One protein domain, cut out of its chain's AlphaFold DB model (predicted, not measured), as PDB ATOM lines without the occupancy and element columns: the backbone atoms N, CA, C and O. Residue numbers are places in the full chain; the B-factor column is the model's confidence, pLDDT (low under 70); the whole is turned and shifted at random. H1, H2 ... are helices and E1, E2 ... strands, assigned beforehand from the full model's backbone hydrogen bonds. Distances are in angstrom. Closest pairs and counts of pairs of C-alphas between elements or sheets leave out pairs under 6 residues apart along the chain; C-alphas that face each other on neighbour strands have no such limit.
ATOM      1  N   GLY A 184      44.137   8.926 -43.273       85.25
ATOM      2  CA  GLY A 184      42.919   8.629 -44.026       85.25
ATOM      3  C   GLY A 184      42.395   9.876 -44.731       85.25
ATOM      4  O   GLY A 184      42.230   9.872 -45.953       85.25
ATOM      5  N   LEU A 185      42.230  10.972 -43.988       88.12
ATOM      6  CA  LEU A 185      41.768  12.241 -44.546       88.12
ATOM      7  C   LEU A 185      42.756  12.826 -45.559       88.12
ATOM      8  O   LEU A 185      42.358  13.308 -46.617       88.12
ATOM      9  N   GLN A 186      44.064  12.726 -45.299       87.69
ATOM     10  CA  GLN A 186      45.078  13.142 -46.276       87.69
ATOM     11  C   GLN A 186      44.977  12.357 -47.587       87.69
ATOM     12  O   GLN A 186      45.127  12.928 -48.672       87.69
ATOM     13  N   TYR A 187      44.700  11.056 -47.498       87.25
ATOM     14  CA  TYR A 187      44.468  10.235 -48.675       87.25
ATOM     15  C   TYR A 187      43.227  10.701 -49.444       87.25
ATOM     16  O   TYR A 187      43.341  10.922 -50.651       87.25
ATOM     17  N   PHE A 188      42.101  10.941 -48.761       89.81
ATOM     18  CA  PHE A 188      40.897  11.521 -49.369       89.81
ATOM     19  C   PHE A 188      41.192  12.848 -50.084       89.81
ATOM     20  O   PHE A 188      40.869  13.018 -51.257       89.81
ATOM     21  N   LEU A 189      41.894  13.771 -49.427       88.62
ATOM     22  CA  LEU A 189      42.277  15.050 -50.025       88.62
ATOM     23  C   LEU A 189      43.137  14.868 -51.284       88.62
ATOM     24  O   LEU A 189      43.001  15.627 -52.244       88.62
ATOM     25  N   SER A 190      44.028  13.872 -51.297       86.00
ATOM     26  CA  SER A 190      44.894  13.598 -52.449       86.00
ATOM     27  C   SER A 190      44.121  13.110 -53.679       86.00
ATOM     28  O   SER A 190      44.469  13.483 -54.801       86.00
ATOM     29  N   ILE A 191      43.063  12.317 -53.476       85.56
ATOM     30  CA  ILE A 191      42.207  11.818 -54.560       85.56
ATOM     31  C   ILE A 191      41.198  12.882 -55.003       85.56
ATOM     32  O   ILE A 191      41.036  13.101 -56.197       85.56
ATOM     33  N   ALA A 192      40.598  13.613 -54.061       84.81
ATOM     34  CA  ALA A 192      39.588  14.633 -54.336       84.81
ATOM     35  C   ALA A 192      40.143  15.872 -55.058       84.81
ATOM     36  O   ALA A 192      39.430  16.485 -55.850       84.81
ATOM     37  N   LYS A 193      41.415  16.235 -54.844       83.75
ATOM     38  CA  LYS A 193      42.069  17.340 -55.577       83.75
ATOM     39  C   LYS A 193      42.402  17.003 -57.024       83.75
ATOM     40  O   LYS A 193      42.525  17.905 -57.848       83.75
ATOM     41  N   HIS A 194      42.575  15.721 -57.329       79.38
ATOM     42  CA  HIS A 194      42.950  15.257 -58.660       79.38
ATOM     43  C   HIS A 194      42.078  14.065 -59.065       79.38
ATOM     44  O   HIS A 194      42.586  12.933 -59.073       79.38
ATOM     45  N   PRO A 195      40.791  14.321 -59.392       67.25
ATOM     46  CA  PRO A 195      39.863  13.296 -59.842       67.25
ATOM     47  C   PRO A 195      40.421  12.589 -61.073       67.25
ATOM     48  O   PRO A 195      40.632  13.189 -62.125       67.25
ATOM     49  N   ALA A 196      40.735  11.315 -60.910       66.81
ATOM     50  CA  ALA A 196      41.254  10.451 -61.953       66.81
ATOM     51  C   ALA A 196      40.915   9.018 -61.562       66.81
ATOM     52  O   ALA A 196      40.867   8.692 -60.373       66.81
ATOM     53  N   HIS A 197      40.731   8.150 -62.552       65.75
ATOM     54  CA  HIS A 197      40.554   6.735 -62.272       65.75
ATOM     55  C   HIS A 197      41.816   6.196 -61.584       65.75
ATOM     56  O   HIS A 197      42.918   6.262 -62.133       65.75
ATOM     57  N   ARG A 198      41.660   5.706 -60.354       69.38
ATOM     58  CA  ARG A 198      42.732   5.106 -59.559       69.38
ATOM     59  C   ARG A 198      42.238   3.780 -58.995       69.38
ATOM     60  O   ARG A 198      41.066   3.691 -58.632       69.38
ATOM     61  N   PRO A 199      43.113   2.771 -58.867       68.81
ATOM     62  CA  PRO A 199      42.754   1.564 -58.146       68.81
ATOM     63  C   PRO A 199      42.385   1.938 -56.707       68.81
ATOM     64  O   PRO A 199      43.163   2.578 -55.994       68.81
ATOM     65  N   ALA A 200      41.175   1.562 -56.306       67.88
ATOM     66  CA  ALA A 200      40.692   1.749 -54.953       67.88
ATOM     67  C   ALA A 200      41.385   0.733 -54.026       67.88
ATOM     68  O   ALA A 200      41.294  -0.470 -54.280       67.88
ATOM     69  N   PRO A 201      42.086   1.165 -52.961       71.56
ATOM     70  CA  PRO A 201      42.507   0.252 -51.909       71.56
ATOM     71  C   PRO A 201      41.249  -0.245 -51.190       71.56
ATOM     72  O   PRO A 201      40.668   0.472 -50.374       71.56
ATOM     73  N   VAL A 202      40.804  -1.449 -51.548       68.31
ATOM     74  CA  VAL A 202      39.578  -2.060 -51.021       68.31
ATOM     75  C   VAL A 202      39.629  -2.087 -49.495       68.31
ATOM     76  O   VAL A 202      40.594  -2.576 -48.910       68.31
ATOM     77  N   GLY A 203      38.587  -1.555 -48.854       71.25
ATOM     78  CA  GLY A 203      38.440  -1.590 -47.400       71.25
ATOM     79  C   GLY A 203      39.229  -0.523 -46.643       71.25
ATOM     80  O   GLY A 203      39.281  -0.579 -45.418       71.25
ATOM     81  N   LYS A 204      39.830   0.457 -47.333       84.69
ATOM     82  CA  LYS A 204      40.486   1.582 -46.662       84.69
ATOM     83  C   LYS A 204      39.460   2.460 -45.950       84.69
ATOM     84  O   LYS A 204      38.554   2.997 -46.582       84.69
ATOM     85  N   GLU A 205      39.655   2.641 -44.653       89.94
ATOM     86  CA  GLU A 205      38.839   3.519 -43.819       89.94
ATOM     87  C   GLU A 205      39.415   4.941 -43.810       89.94
ATOM     88  O   GLU A 205      40.631   5.153 -43.757       89.94
ATOM     89  N   ILE A 206      38.527   5.924 -43.894       91.44
ATOM     90  CA  ILE A 206      38.837   7.348 -43.928       91.44
ATOM     91  C   ILE A 206      38.022   8.013 -42.832       91.44
ATOM     92  O   ILE A 206      36.796   7.938 -42.833       91.44
ATOM     93  N   PHE A 207      38.719   8.674 -41.912       93.56
ATOM     94  CA  PHE A 207      38.093   9.433 -40.844       93.56
ATOM     95  C   PHE A 207      38.025  10.911 -41.233       93.56
ATOM     96  O   PHE A 207      39.046  11.527 -41.525       93.56
ATOM     97  N   PHE A 208      36.827  11.469 -41.256       93.12
ATOM     98  CA  PHE A 208      36.516  12.875 -41.450       93.12
ATOM     99  C   PHE A 208      36.395  13.500 -40.063       93.12
ATOM    100  O   PHE A 208      35.397  13.312 -39.372       93.12
ATOM    101  N   ASP A 209      37.466  14.170 -39.640       90.44
ATOM    102  CA  ASP A 209      37.549  14.863 -38.356       90.44
ATOM    103  C   ASP A 209      37.073  16.324 -38.474       90.44
ATOM    104  O   ASP A 209      36.624  16.769 -39.531       90.44
ATOM    105  N   SER A 210      37.208  17.099 -37.397       88.56
ATOM    106  CA  SER A 210      36.805  18.511 -37.346       88.56
ATOM    107  C   SER A 210      37.519  19.417 -38.361       88.56
ATOM    108  O   SER A 210      37.063  20.530 -38.623       88.56
ATOM    109  N   SER A 211      38.611  18.961 -38.988       88.88
ATOM    110  CA  SER A 211      39.262  19.690 -40.084       88.88
ATOM    111  C   SER A 211      38.561  19.506 -41.437       88.88
ATOM    112  O   SER A 211      38.753  20.318 -42.346       88.88
ATOM    113  N   CYS A 212      37.747  18.458 -41.581       91.50
ATOM    114  CA  CYS A 212      36.916  18.215 -42.753       91.50
ATOM    115  C   CYS A 212      35.628  17.458 -42.387       91.50
ATOM    116  O   CYS A 212      35.447  16.324 -42.827       91.50
ATOM    117  N   PRO A 213      34.710  18.056 -41.612       94.12
ATOM    118  CA  PRO A 213      33.432  17.422 -41.319       94.12
ATOM    119  C   PRO A 213      32.559  17.308 -42.569       94.12
ATOM    120  O   PRO A 213      32.730  18.050 -43.551       94.12
ATOM    121  N   LEU A 214      31.603  16.388 -42.499       93.94
ATOM    122  CA  LEU A 214      30.557  16.191 -43.487       93.94
ATOM    123  C   LEU A 214      29.375  17.108 -43.189       93.94
ATOM    124  O   LEU A 214      28.818  17.077 -42.098       93.94
ATOM    125  N   LEU A 215      28.990  17.908 -44.176       92.50
ATOM    126  CA  LEU A 215      27.813  18.766 -44.136       92.50
ATOM    127  C   LEU A 215      26.623  17.999 -44.690       92.50
ATOM    128  O   LEU A 215      26.676  17.560 -45.837       92.50
ATOM    129  N   TYR A 216      25.559  17.844 -43.914       91.06
ATOM    130  CA  TYR A 216      24.340  17.215 -44.407       91.06
ATOM    131  C   TYR A 216      23.643  18.113 -45.437       91.06
ATOM    132  O   TYR A 216      23.378  19.283 -45.173       91.06
ATOM    133  N   LEU A 217      23.359  17.571 -46.621       85.62
ATOM    134  CA  LEU A 217      22.716  18.292 -47.725       85.62
ATOM    135  C   LEU A 217      21.230  17.970 -47.872       85.62
ATOM    136  O   LEU A 217      20.516  18.735 -48.508       85.62
ATOM    137  N   GLY A 218      20.771  16.835 -47.347       86.25
ATOM    138  CA  GLY A 218      19.380  16.415 -47.477       86.25
ATOM    139  C   GLY A 218      19.210  14.936 -47.808       86.25
ATOM    140  O   GLY A 218      20.171  14.182 -47.998       86.25
ATOM    141  N   LYS A 219      17.944  14.519 -47.879       84.94
ATOM    142  CA  LYS A 219      17.559  13.167 -48.297       84.94
ATOM    143  C   LYS A 219      17.624  13.082 -49.814       84.94
ATOM    144  O   LYS A 219      16.982  13.861 -50.511       84.94
ATOM    145  N   ASP A 220      18.361  12.101 -50.304       72.94
ATOM    146  CA  ASP A 220      18.543  11.830 -51.718       72.94
ATOM    147  C   ASP A 220      17.858  10.505 -52.059       72.94
ATOM    148  O   ASP A 220      18.418   9.409 -51.954       72.94
ATOM    149  N   ALA A 221      16.571  10.607 -52.377       60.69
ATOM    150  CA  ALA A 221      15.782   9.477 -52.827       60.69
ATOM    151  C   ALA A 221      16.004   9.290 -54.333       60.69
ATOM    152  O   ALA A 221      15.188   9.725 -55.145       60.69
ATOM    153  N   ASP A 222      17.099   8.630 -54.715       56.41
ATOM    154  CA  ASP A 222      17.287   8.199 -56.102       56.41
ATOM    155  C   ASP A 222      16.274   7.095 -56.432       56.41
ATOM    156  O   ASP A 222      16.471   5.899 -56.211       56.41
ATOM    157  N   PHE A 223      15.130   7.536 -56.946       44.50
ATOM    158  CA  PHE A 223      13.916   6.745 -57.122       44.50
ATOM    159  C   PHE A 223      14.001   5.674 -58.225       44.50
ATOM    160  O   PHE A 223      13.084   4.868 -58.355       44.50
ATOM    161  N   TYR A 224      15.067   5.625 -59.031       49.66
ATOM    162  CA  TYR A 224      14.985   4.924 -60.316       49.66
ATOM    163  C   TYR A 224      15.602   3.523 -60.417       49.66
ATOM    164  O   TYR A 224      15.275   2.844 -61.387       49.66
ATOM    165  N   TRP A 225      16.405   3.020 -59.464       46.72
ATOM    166  CA  TRP A 225      17.090   1.727 -59.705       46.72
ATOM    167  C   TRP A 225      17.233   0.797 -58.481       46.72
ATOM    168  O   TRP A 225      16.885  -0.376 -58.601       46.72
ATOM    169  N   ASP A 226      17.611   1.294 -57.293       59.09
ATOM    170  CA  ASP A 226      17.976   0.415 -56.155       59.09
ATOM    171  C   ASP A 226      16.967   0.361 -54.991       59.09
ATOM    172  O   ASP A 226      17.194  -0.354 -54.014       59.09
ATOM    173  N   LYS A 227      15.846   1.101 -55.062       66.81
ATOM    174  CA  LYS A 227      14.839   1.235 -53.974       66.81
ATOM    175  C   LYS A 227      15.448   1.521 -52.586       66.81
ATOM    176  O   LYS A 227      14.821   1.254 -51.563       66.81
ATOM    177  N   ALA A 228      16.667   2.042 -52.546       72.38
ATOM    178  CA  ALA A 228      17.390   2.366 -51.334       72.38
ATOM    179  C   ALA A 228      17.318   3.874 -51.114       72.38
ATOM    180  O   ALA A 228      17.522   4.659 -52.038       72.38
ATOM    181  N   LEU A 229      17.009   4.271 -49.884       82.12
ATOM    182  CA  LEU A 229      17.060   5.665 -49.479       82.12
ATOM    183  C   LEU A 229      18.517   6.035 -49.193       82.12
ATOM    184  O   LEU A 229      19.208   5.297 -48.488       82.12
ATOM    185  N   TYR A 230      18.974   7.165 -49.722       86.19
ATOM    186  CA  TYR A 230      20.288   7.718 -49.420       86.19
ATOM    187  C   TYR A 230      20.151   9.085 -48.754       86.19
ATOM    188  O   TYR A 230      19.167   9.804 -48.923       86.19
ATOM    189  N   PHE A 231      21.165   9.436 -47.980       87.31
ATOM    190  CA  PHE A 231      21.360  10.747 -47.387       87.31
ATOM    191  C   PHE A 231      22.624  11.341 -48.004       87.31
ATOM    192  O   PHE A 231      23.661  10.672 -48.071       87.31
ATOM    193  N   SER A 232      22.518  12.572 -48.490       89.75
ATOM    194  CA  SER A 232      23.604  13.260 -49.177       89.75
ATOM    195  C   SER A 232      24.350  14.175 -48.224       89.75
ATOM    196  O   SER A 232      23.756  14.906 -47.433       89.75
ATOM    197  N   PHE A 233      25.670  14.138 -48.336       92.06
ATOM    198  CA  PHE A 233      26.600  14.911 -47.536       92.06
ATOM    199  C   PHE A 233      27.671  15.537 -48.429       92.06
ATOM    200  O   PHE A 233      27.997  15.014 -49.497       92.06
ATOM    201  N   GLN A 234      28.262  16.636 -47.966       91.88
ATOM    202  CA  GLN A 234      29.397  17.285 -48.608       91.88
ATOM    203  C   GLN A 234      30.595  17.343 -47.664       91.88
ATOM    204  O   GLN A 234      30.500  17.875 -46.560       91.88
ATOM    205  N   ALA A 235      31.753  16.863 -48.110       92.75
ATOM    206  CA  ALA A 235      33.001  17.078 -47.389       92.75
ATOM    207  C   ALA A 235      33.386  18.569 -47.418       92.75
ATOM    208  O   ALA A 235      33.693  19.131 -48.473       92.75
ATOM    209  N   SER A 236      33.404  19.210 -46.249       90.06
ATOM    210  CA  SER A 236      33.546  20.672 -46.122       90.06
ATOM    211  C   SER A 236      34.921  21.220 -46.535       90.06
ATOM    212  O   SER A 236      35.042  22.393 -46.884       90.06
ATOM    213  N   CYS A 237      35.965  20.387 -46.545       86.25
ATOM    214  CA  CYS A 237      37.325  20.808 -46.881       86.25
ATOM    215  C   CYS A 237      37.602  20.962 -48.387       86.25
ATOM    216  O   CYS A 237      38.611  21.568 -48.756       86.25
ATOM    217  N   LEU A 238      36.753  20.408 -49.261       86.38
ATOM    218  CA  LEU A 238      36.899  20.481 -50.723       86.38
ATOM    219  C   LEU A 238      35.527  20.563 -51.423       86.38
ATOM    220  O   LEU A 238      35.229  19.704 -52.247       86.38
ATOM    221  N   PRO A 239      34.694  21.579 -51.141       83.50
ATOM    222  CA  PRO A 239      33.304  21.622 -51.608       83.50
ATOM    223  C   PRO A 239      33.159  21.653 -53.139       83.50
ATOM    224  O   PRO A 239      32.137  21.221 -53.666       83.50
ATOM    225  N   ASP A 240      34.187  22.124 -53.849       81.19
ATOM    226  CA  ASP A 240      34.194  22.255 -55.310       81.19
ATOM    227  C   ASP A 240      34.584  20.951 -56.039       81.19
ATOM    228  O   ASP A 240      34.590  20.899 -57.269       81.19
ATOM    229  N   SER A 241      34.968  19.897 -55.307       82.75
ATOM    230  CA  SER A 241      35.363  18.620 -55.907       82.75
ATOM    231  C   SER A 241      34.140  17.735 -56.163       82.75
ATOM    232  O   SER A 241      33.332  17.554 -55.257       82.75
ATOM    233  N   PRO A 242      34.030  17.059 -57.320       79.62
ATOM    234  CA  PRO A 242      32.971  16.067 -57.523       79.62
ATOM    235  C   PRO A 242      33.052  14.913 -56.506       79.62
ATOM    236  O   PRO A 242      32.043  14.312 -56.153       79.62
ATOM    237  N   TYR A 243      34.239  14.643 -55.953       86.88
ATOM    238  CA  TYR A 243      34.437  13.609 -54.933       86.88
ATOM    239  C   TYR A 243      34.065  14.062 -53.515       86.88
ATOM    240  O   TYR A 243      34.142  13.256 -52.589       86.88
ATOM    241  N   SER A 244      33.686  15.329 -53.315       88.31
ATOM    242  CA  SER A 244      33.199  15.804 -52.016       88.31
ATOM    243  C   SER A 244      31.776  15.356 -51.724       88.31
ATOM    244  O   SER A 244      31.361  15.426 -50.572       88.31
ATOM    245  N   TRP A 245      31.029  14.954 -52.752       88.81
ATOM    246  CA  TRP A 245      29.663  14.474 -52.630       88.81
ATOM    247  C   TRP A 245      29.675  13.032 -52.143       88.81
ATOM    248  O   TRP A 245      30.207  12.130 -52.792       88.81
ATOM    249  N   ILE A 246      29.101  12.828 -50.965       90.44
ATOM    250  CA  ILE A 246      29.115  11.559 -50.254       90.44
ATOM    251  C   ILE A 246      27.674  11.143 -50.030       90.44
ATOM    252  O   ILE A 246      26.874  11.898 -49.486       90.44
ATOM    253  N   ARG A 247      27.349   9.926 -50.454       88.19
ATOM    254  CA  ARG A 247      26.015   9.351 -50.314       88.19
ATOM    255  C   ARG A 247      26.093   8.206 -49.326       88.19
ATOM    256  O   ARG A 247      26.841   7.255 -49.545       88.19
ATOM    257  N   ILE A 248      25.331   8.312 -48.247       88.19
ATOM    258  CA  ILE A 248      25.259   7.301 -47.196       88.19
ATOM    259  C   ILE A 248      23.901   6.627 -47.292       88.19
ATOM    260  O   ILE A 248      22.867   7.291 -47.330       88.19
ATOM    261  N   LYS A 249      23.905   5.300 -47.379       86.50
ATOM    262  CA  LYS A 249      22.678   4.511 -47.457       86.50
ATOM    263  C   LYS A 249      21.961   4.535 -46.107       86.50
ATOM    264  O   LYS A 249      22.604   4.424 -45.068       86.50
ATOM    265  N   ALA A 250      20.640   4.646 -46.138       85.75
ATOM    266  CA  ALA A 250      19.804   4.484 -44.960       85.75
ATOM    267  C   ALA A 250      19.879   3.051 -44.404       85.75
ATOM    268  O   ALA A 250      20.110   2.085 -45.140       85.75
ATOM    269  N   ASP A 251      19.620   2.917 -43.109       84.19
ATOM    270  CA  ASP A 251      19.395   1.638 -42.454       84.19
ATOM    271  C   ASP A 251      18.067   0.992 -42.903       84.19
ATOM    272  O   ASP A 251      17.300   1.535 -43.704       84.19
ATOM    273  N   ALA A 252      17.773  -0.199 -42.375       81.75
ATOM    274  CA  ALA A 252      16.523  -0.903 -42.670       81.75
ATOM    275  C   ALA A 252      15.262  -0.129 -42.222       81.75
ATOM    276  O   ALA A 252      14.174  -0.402 -42.729       81.75
ATOM    277  N   GLY A 253      15.403   0.821 -41.292       79.69
ATOM    278  CA  GLY A 253      14.342   1.709 -40.819       79.69
ATOM    279  C   GLY A 253      14.177   2.988 -41.647       79.69
ATOM    280  O   GLY A 253      13.266   3.764 -41.369       79.69
ATOM    281  N   GLY A 254      15.016   3.214 -42.664       82.12
ATOM    282  CA  GLY A 254      14.984   4.422 -43.488       82.12
ATOM    283  C   GLY A 254      15.649   5.641 -42.839       82.12
ATOM    284  O   GLY A 254      15.418   6.767 -43.284       82.12
ATOM    285  N   ASN A 255      16.477   5.441 -41.815       83.81
ATOM    286  CA  ASN A 255      17.206   6.501 -41.124       83.81
ATOM    287  C   ASN A 255      18.707   6.380 -41.385       83.81
ATOM    288  O   ASN A 255      19.211   5.316 -41.736       83.81
ATOM    289  N   VAL A 256      19.442   7.472 -41.204       86.44
ATOM    290  CA  VAL A 256      20.900   7.398 -41.090       86.44
ATOM    291  C   VAL A 256      21.269   7.256 -39.617       86.44
ATOM    292  O   VAL A 256      20.592   7.810 -38.749       86.44
ATOM    293  N   LEU A 257      22.311   6.479 -39.336       87.31
ATOM    294  CA  LEU A 257      22.800   6.271 -37.979       87.31
ATOM    295  C   LEU A 257      23.842   7.336 -37.639       87.31
ATOM    296  O   LEU A 257      24.808   7.504 -38.382       87.31
ATOM    297  N   VAL A 258      23.648   8.023 -36.515       87.00
ATOM    298  CA  VAL A 258      24.618   8.937 -35.901       87.00
ATOM    299  C   VAL A 258      24.866   8.442 -34.477       87.00
ATOM    300  O   VAL A 258      23.912   8.199 -33.740       87.00
ATOM    301  N   ASP A 259      26.129   8.234 -34.100       86.94
ATOM    302  CA  ASP A 259      26.531   7.578 -32.845       86.94
ATOM    303  C   ASP A 259      25.800   6.239 -32.610       86.94
ATOM    304  O   ASP A 259      25.277   5.973 -31.523       86.94
ATOM    305  N   ASP A 260      25.699   5.421 -33.664       83.69
ATOM    306  CA  ASP A 260      24.989   4.131 -33.685       83.69
ATOM    307  C   ASP A 260      23.485   4.208 -33.354       83.69
ATOM    308  O   ASP A 260      22.852   3.201 -33.022       83.69
ATOM    309  N   LYS A 261      22.879   5.397 -33.462       85.88
ATOM    310  CA  LYS A 261      21.449   5.621 -33.218       85.88
ATOM    311  C   LYS A 261      20.762   6.212 -34.449       85.88
ATOM    312  O   LYS A 261      21.339   7.079 -35.102       85.88
ATOM    313  N   PRO A 262      19.524   5.796 -34.768       84.75
ATOM    314  CA  PRO A 262      18.743   6.424 -35.827       84.75
ATOM    315  C   PRO A 262      18.567   7.923 -35.570       84.75
ATOM    316  O   PRO A 262      18.057   8.319 -34.521       84.75
ATOM    317  N   ALA A 263      18.971   8.756 -36.527       83.06
ATOM    318  CA  ALA A 263      18.732  10.190 -36.465       83.06
ATOM    319  C   ALA A 263      17.279  10.496 -36.859       83.06
ATOM    320  O   ALA A 263      16.888  10.317 -38.014       83.06
ATOM    321  N   GLU A 264      16.475  10.963 -35.901       69.38
ATOM    322  CA  GLU A 264      15.049  11.255 -36.118       69.38
ATOM    323  C   GLU A 264      14.826  12.533 -36.944       69.38
ATOM    324  O   GLU A 264      13.895  12.609 -37.751       69.38
ATOM    325  N   SER A 265      15.701  13.534 -36.793       77.06
ATOM    326  CA  SER A 265      15.653  14.781 -37.556       77.06
ATOM    327  C   SER A 265      17.055  15.335 -37.793       77.06
ATOM    328  O   SER A 265      17.737  15.686 -36.835       77.06
ATOM    329  N   LEU A 266      17.448  15.449 -39.060       81.81
ATOM    330  CA  LEU A 266      18.689  16.097 -39.481       81.81
ATOM    331  C   LEU A 266      18.376  17.427 -40.153       81.81
ATOM    332  O   LEU A 266      17.450  17.495 -40.971       81.81
ATOM    333  N   GLN A 267      19.150  18.461 -39.839       86.19
ATOM    334  CA  GLN A 267      19.007  19.776 -40.465       86.19
ATOM    335  C   GLN A 267      20.053  19.977 -41.558       86.19
ATOM    336  O   GLN A 267      21.229  19.679 -41.370       86.19
ATOM    337  N   GLU A 268      19.642  20.492 -42.718       86.69
ATOM    338  CA  GLU A 268      20.594  20.834 -43.779       86.69
ATOM    339  C   GLU A 268      21.661  21.811 -43.257       86.69
ATOM    340  O   GLU A 268      21.360  22.785 -42.568       86.69
ATOM    341  N   GLY A 269      22.922  21.534 -43.582       81.31
ATOM    342  CA  GLY A 269      24.088  22.265 -43.088       81.31
ATOM    343  C   GLY A 269      24.634  21.775 -41.744       81.31
ATOM    344  O   GLY A 269      25.691  22.254 -41.327       81.31
ATOM    345  N   GLU A 270      23.974  20.822 -41.082       87.38
ATOM    346  CA  GLU A 270      24.495  20.181 -39.875       87.38
ATOM    347  C   GLU A 270      25.806  19.439 -40.171       87.38
ATOM    348  O   GLU A 270      26.004  18.896 -41.264       87.38
ATOM    349  N   ARG A 271      26.731  19.483 -39.209       90.81
ATOM    350  CA  ARG A 271      28.102  19.001 -39.363       90.81
ATOM    351  C   ARG A 271      28.304  17.714 -38.581       90.81
ATOM    352  O   ARG A 271      27.994  17.652 -37.396       90.81
ATOM    353  N   PHE A 272      28.882  16.729 -39.252       91.88
ATOM    354  CA  PHE A 272      29.163  15.416 -38.691       91.88
ATOM    355  C   PHE A 272      30.626  15.053 -38.885       91.88
ATOM    356  O   PHE A 272      31.210  15.288 -39.948       91.88
ATOM    357  N   LEU A 273      31.200  14.411 -37.876       93.44
ATOM    358  CA  LEU A 273      32.393  13.603 -38.077       93.44
ATOM    359  C   LEU A 273      31.961  12.285 -38.711       93.44
ATOM    360  O   LEU A 273      30.833  11.831 -38.520       93.44
ATOM    361  N   ALA A 274      32.843  11.656 -39.477       93.62
ATOM    362  CA  ALA A 274      32.478  10.414 -40.141       93.62
ATOM    363  C   ALA A 274      33.647   9.454 -40.268       93.62
ATOM    364  O   ALA A 274      34.778   9.859 -40.509       93.62
ATOM    365  N   LYS A 275      33.367   8.161 -40.202       93.69
ATOM    366  CA  LYS A 275      34.285   7.108 -40.615       93.69
ATOM    367  C   LYS A 275      33.680   6.412 -41.826       93.69
ATOM    368  O   LYS A 275      32.657   5.744 -41.715       93.69
ATOM    369  N   LEU A 276      34.298   6.585 -42.991       93.50
ATOM    370  CA  LEU A 276      33.820   6.019 -44.251       93.50
ATOM    371  C   LEU A 276      34.790   4.980 -44.786       93.50
ATOM    372  O   LEU A 276      36.006   5.177 -44.763       93.50
ATOM    373  N   LYS A 277      34.258   3.897 -45.341       91.25
ATOM    374  CA  LYS A 277      35.057   2.835 -45.946       91.25
ATOM    375  C   LYS A 277      34.957   2.878 -47.459       91.25
ATOM    376  O   LYS A 277      33.874   2.826 -48.037       91.25
ATOM    377  N   LEU A 278      36.112   2.991 -48.098       88.56
ATOM    378  CA  LEU A 278      36.232   3.152 -49.537       88.56
ATOM    379  C   LEU A 278      35.964   1.822 -50.258       88.56
ATOM    380  O   LEU A 278      36.628   0.815 -49.988       88.56
ATOM    381  N   LEU A 279      35.017   1.843 -51.197       86.62
ATOM    382  CA  LEU A 279      34.692   0.715 -52.069       86.62
ATOM    383  C   LEU A 279      35.354   0.872 -53.440       86.62
ATOM    384  O   LEU A 279      36.096  -0.008 -53.871       86.62
ATOM    385  N   ALA A 280      35.110   1.999 -54.113       85.44
ATOM    386  CA  ALA A 280      35.615   2.269 -55.456       85.44
ATOM    387  C   ALA A 280      35.868   3.766 -55.689       85.44
ATOM    388  O   ALA A 280      35.239   4.619 -55.066       85.44
ATOM    389  N   ILE A 281      36.781   4.085 -56.609       85.69
ATOM    390  CA  ILE A 281      37.038   5.452 -57.081       85.69
ATOM    391  C   ILE A 281      36.687   5.495 -58.569       85.69
ATOM    392  O   ILE A 281      37.389   4.924 -59.409       85.69
ATOM    393  N   GLU A 282      35.579   6.153 -58.886       84.19
ATOM    394  CA  GLU A 282      35.075   6.318 -60.246       84.19
ATOM    395  C   GLU A 282      35.498   7.674 -60.816       84.19
ATOM    396  O   GLU A 282      36.185   8.463 -60.168       84.19
ATOM    397  N   LYS A 283      35.149   7.957 -62.072       80.69
ATOM    398  CA  LYS A 283      35.597   9.184 -62.748       80.69
ATOM    399  C   LYS A 283      35.023  10.450 -62.097       80.69
ATOM    400  O   LYS A 283      35.687  11.481 -62.085       80.69
ATOM    401  N   ASP A 284      33.817  10.355 -61.559       80.62
ATOM    402  CA  ASP A 284      32.981  11.457 -61.086       80.62
ATOM    403  C   ASP A 284      32.555  11.325 -59.617       80.62
ATOM    404  O   ASP A 284      32.055  12.287 -59.048       80.62
ATOM    405  N   LYS A 285      32.792  10.180 -58.968       84.56
ATOM    406  CA  LYS A 285      32.446   9.961 -57.557       84.56
ATOM    407  C   LYS A 285      33.372   8.967 -56.864       84.56
ATOM    408  O   LYS A 285      34.086   8.191 -57.501       84.56
ATOM    409  N   ILE A 286      33.305   8.957 -55.537       86.06
ATOM    410  CA  ILE A 286      33.830   7.871 -54.708       86.06
ATOM    411  C   ILE A 286      32.637   7.062 -54.214       86.06
ATOM    412  O   ILE A 286      31.659   7.623 -53.722       86.06
ATOM    413  N   VAL A 287      32.724   5.744 -54.349       86.12
ATOM    414  CA  VAL A 287      31.727   4.819 -53.816       86.12
ATOM    415  C   VAL A 287      32.208   4.325 -52.461       86.12
ATOM    416  O   VAL A 287      33.351   3.877 -52.319       86.12
ATOM    417  N   TRP A 288      31.325   4.399 -51.472       88.56
ATOM    418  CA  TRP A 288      31.578   4.008 -50.089       88.56
ATOM    419  C   TRP A 288      30.779   2.745 -49.764       88.56
ATOM    420  O   TRP A 288      29.642   2.614 -50.216       88.56
ATOM    421  N   SER A 289      31.369   1.802 -49.025       85.69
ATOM    422  CA  SER A 289      30.677   0.570 -48.618       85.69
ATOM    423  C   SER A 289      30.005   0.699 -47.257       85.69
ATOM    424  O   SER A 289      28.865   0.279 -47.112       85.69
ATOM    425  N   ASP A 290      30.710   1.298 -46.294       86.38
ATOM    426  CA  ASP A 290      30.278   1.444 -44.902       86.38
ATOM    427  C   ASP A 290      30.483   2.899 -44.460       86.38
ATOM    428  O   ASP A 290      31.432   3.559 -44.906       86.38
ATOM    429  N   ALA A 291      29.599   3.392 -43.591       89.94
ATOM    430  CA  ALA A 291      29.643   4.743 -43.054       89.94
ATOM    431  C   ALA A 291      29.163   4.765 -41.598       89.94
ATOM    432  O   ALA A 291      28.069   4.290 -41.301       89.94
ATOM    433  N   GLU A 292      29.966   5.357 -40.720       91.56
ATOM    434  CA  GLU A 292      29.615   5.666 -39.333       91.56
ATOM    435  C   GLU A 292      29.663   7.191 -39.180       91.56
ATOM    436  O   GLU A 292      30.669   7.807 -39.542       91.56
ATOM    437  N   LEU A 293      28.585   7.809 -38.696       91.62
ATOM    438  CA  LEU A 293      28.532   9.246 -38.420       91.62
ATOM    439  C   LEU A 293      28.597   9.493 -36.917       91.62
ATOM    440  O   LEU A 293      28.018   8.737 -36.140       91.62
ATOM    441  N   PHE A 294      29.239  10.587 -36.532       89.12
ATOM    442  CA  PHE A 294      29.319  11.055 -35.155       89.12
ATOM    443  C   PHE A 294      29.002  12.548 -35.104       89.12
ATOM    444  O   PHE A 294      29.259  13.274 -36.071       89.12
ATOM    445  N   HIS A 295      28.472  13.018 -33.979       87.94
ATOM    446  CA  HIS A 295      28.336  14.459 -33.762       87.94
ATOM    447  C   HIS A 295      29.729  15.118 -33.687       87.94
ATOM    448  O   HIS A 295      30.671  14.526 -33.151       87.94
ATOM    449  N   GLU A 296      29.867  16.319 -34.266       74.00
ATOM    450  CA  GLU A 296      31.082  17.152 -34.144       74.00
ATOM    451  C   GLU A 296      31.234  17.777 -32.751       74.00
ATOM    452  O   GLU A 296      30.215  18.209 -32.164       74.00
TER     453      GLU A 296
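What this domain is: This is residues 184 to 296 of the 296 residues of an uncharacterized protein of Leptospira wolffii (UniProt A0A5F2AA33). A small barrel, nearly closed, is made of the strands E2, E3, E4, E6 and E5, with E4 coming near E6 where the ring is not joined by strand pairing. E1 runs along E5 beside this ring, and the single helix H1 packs on E1 at one end of the barrel, while the long loop of residues 250 to 270 lies toward the other end. The printed part has 113 residues, with one named helix and then six named strands along the chain, H1 E1 E2 E3 E4 E5 E6; the strands form one branched, antiparallel, strongly twisted sheet. The class is mostly strand, though under half of the residues are in named elements. The whole is compact, with a radius of gyration of the C-alphas of 13.3 A and spans of 35 by 33 by 25 A.

How they stand to each other: E5, residues 271 to 281, has three neighbours and bends by 77 degrees at residue 278. On one side of it lie E1, residues 205 to 208, and E2, residues 214 to 220; on the other side lies E6, residues 286 to 295. E5 and E6 are a hairpin at 162 degrees, with N 275 and O 292 2.8 A apart, and E6 bends by 88 degrees at residue 289. E1 is antiparallel to E5 at 149 degrees, with N 206 and O 276 2.8 A apart. E2 is antiparallel to E5 beside residues 271 to 272, with N 214 and O 272 2.8 A apart. E3, residues 230 to 235, forms a hairpin with E2, with N 217 and O 232 2.8 A apart. E4, residues 245 to 249, forms a hairpin with E3, with N 233 and O 246 2.8 A apart. E2 E3 E4 are a meander, each strand the antiparallel neighbour of the one before, and with E5 they make a Greek key, E2 being the antiparallel neighbour of E5. The closest C-alphas of E4 and E6 are those of Ile 248 and Ala 291, 6.6 A apart. H1, residues 184 to 192, is on the sheet at a height over the sheet of 7.9 A, only just over none of its strands, with 2 of its C-alphas falling on E1. Its closest C-alphas to E1 are those of Gly 184 and Ile 206, 4.3 A apart. In H1 every O i to N i+4 pair is within hydrogen-bond range.

Where its parts are: E5 runs 24.0 A from Arg 271 to Ile 281, and E6 22.6 A from Ile 286 to His 295, whose C-alpha is at (28.336, 14.459, -33.762). E3 is 15.9 A long, E2 15.2 A, E4 13.2 A and E1 9.9 A. H1 is 12.4 A long, from C-alpha 184 at (42.919, 8.629, -44.026).

The domain as a whole: The C-alphas farthest apart, of His 197 and Glu 264, are 36.8 A apart. The printed part has no cut. The links H1 to E1 and E4 to E5 are long; in the latter, residues 257 to 258 pair with residues 261 to 262, antiparallel. The mean pLDDT of the printed part is 83.1; residues 195 to 200, 202, 221 to 227 and 264 are under 70.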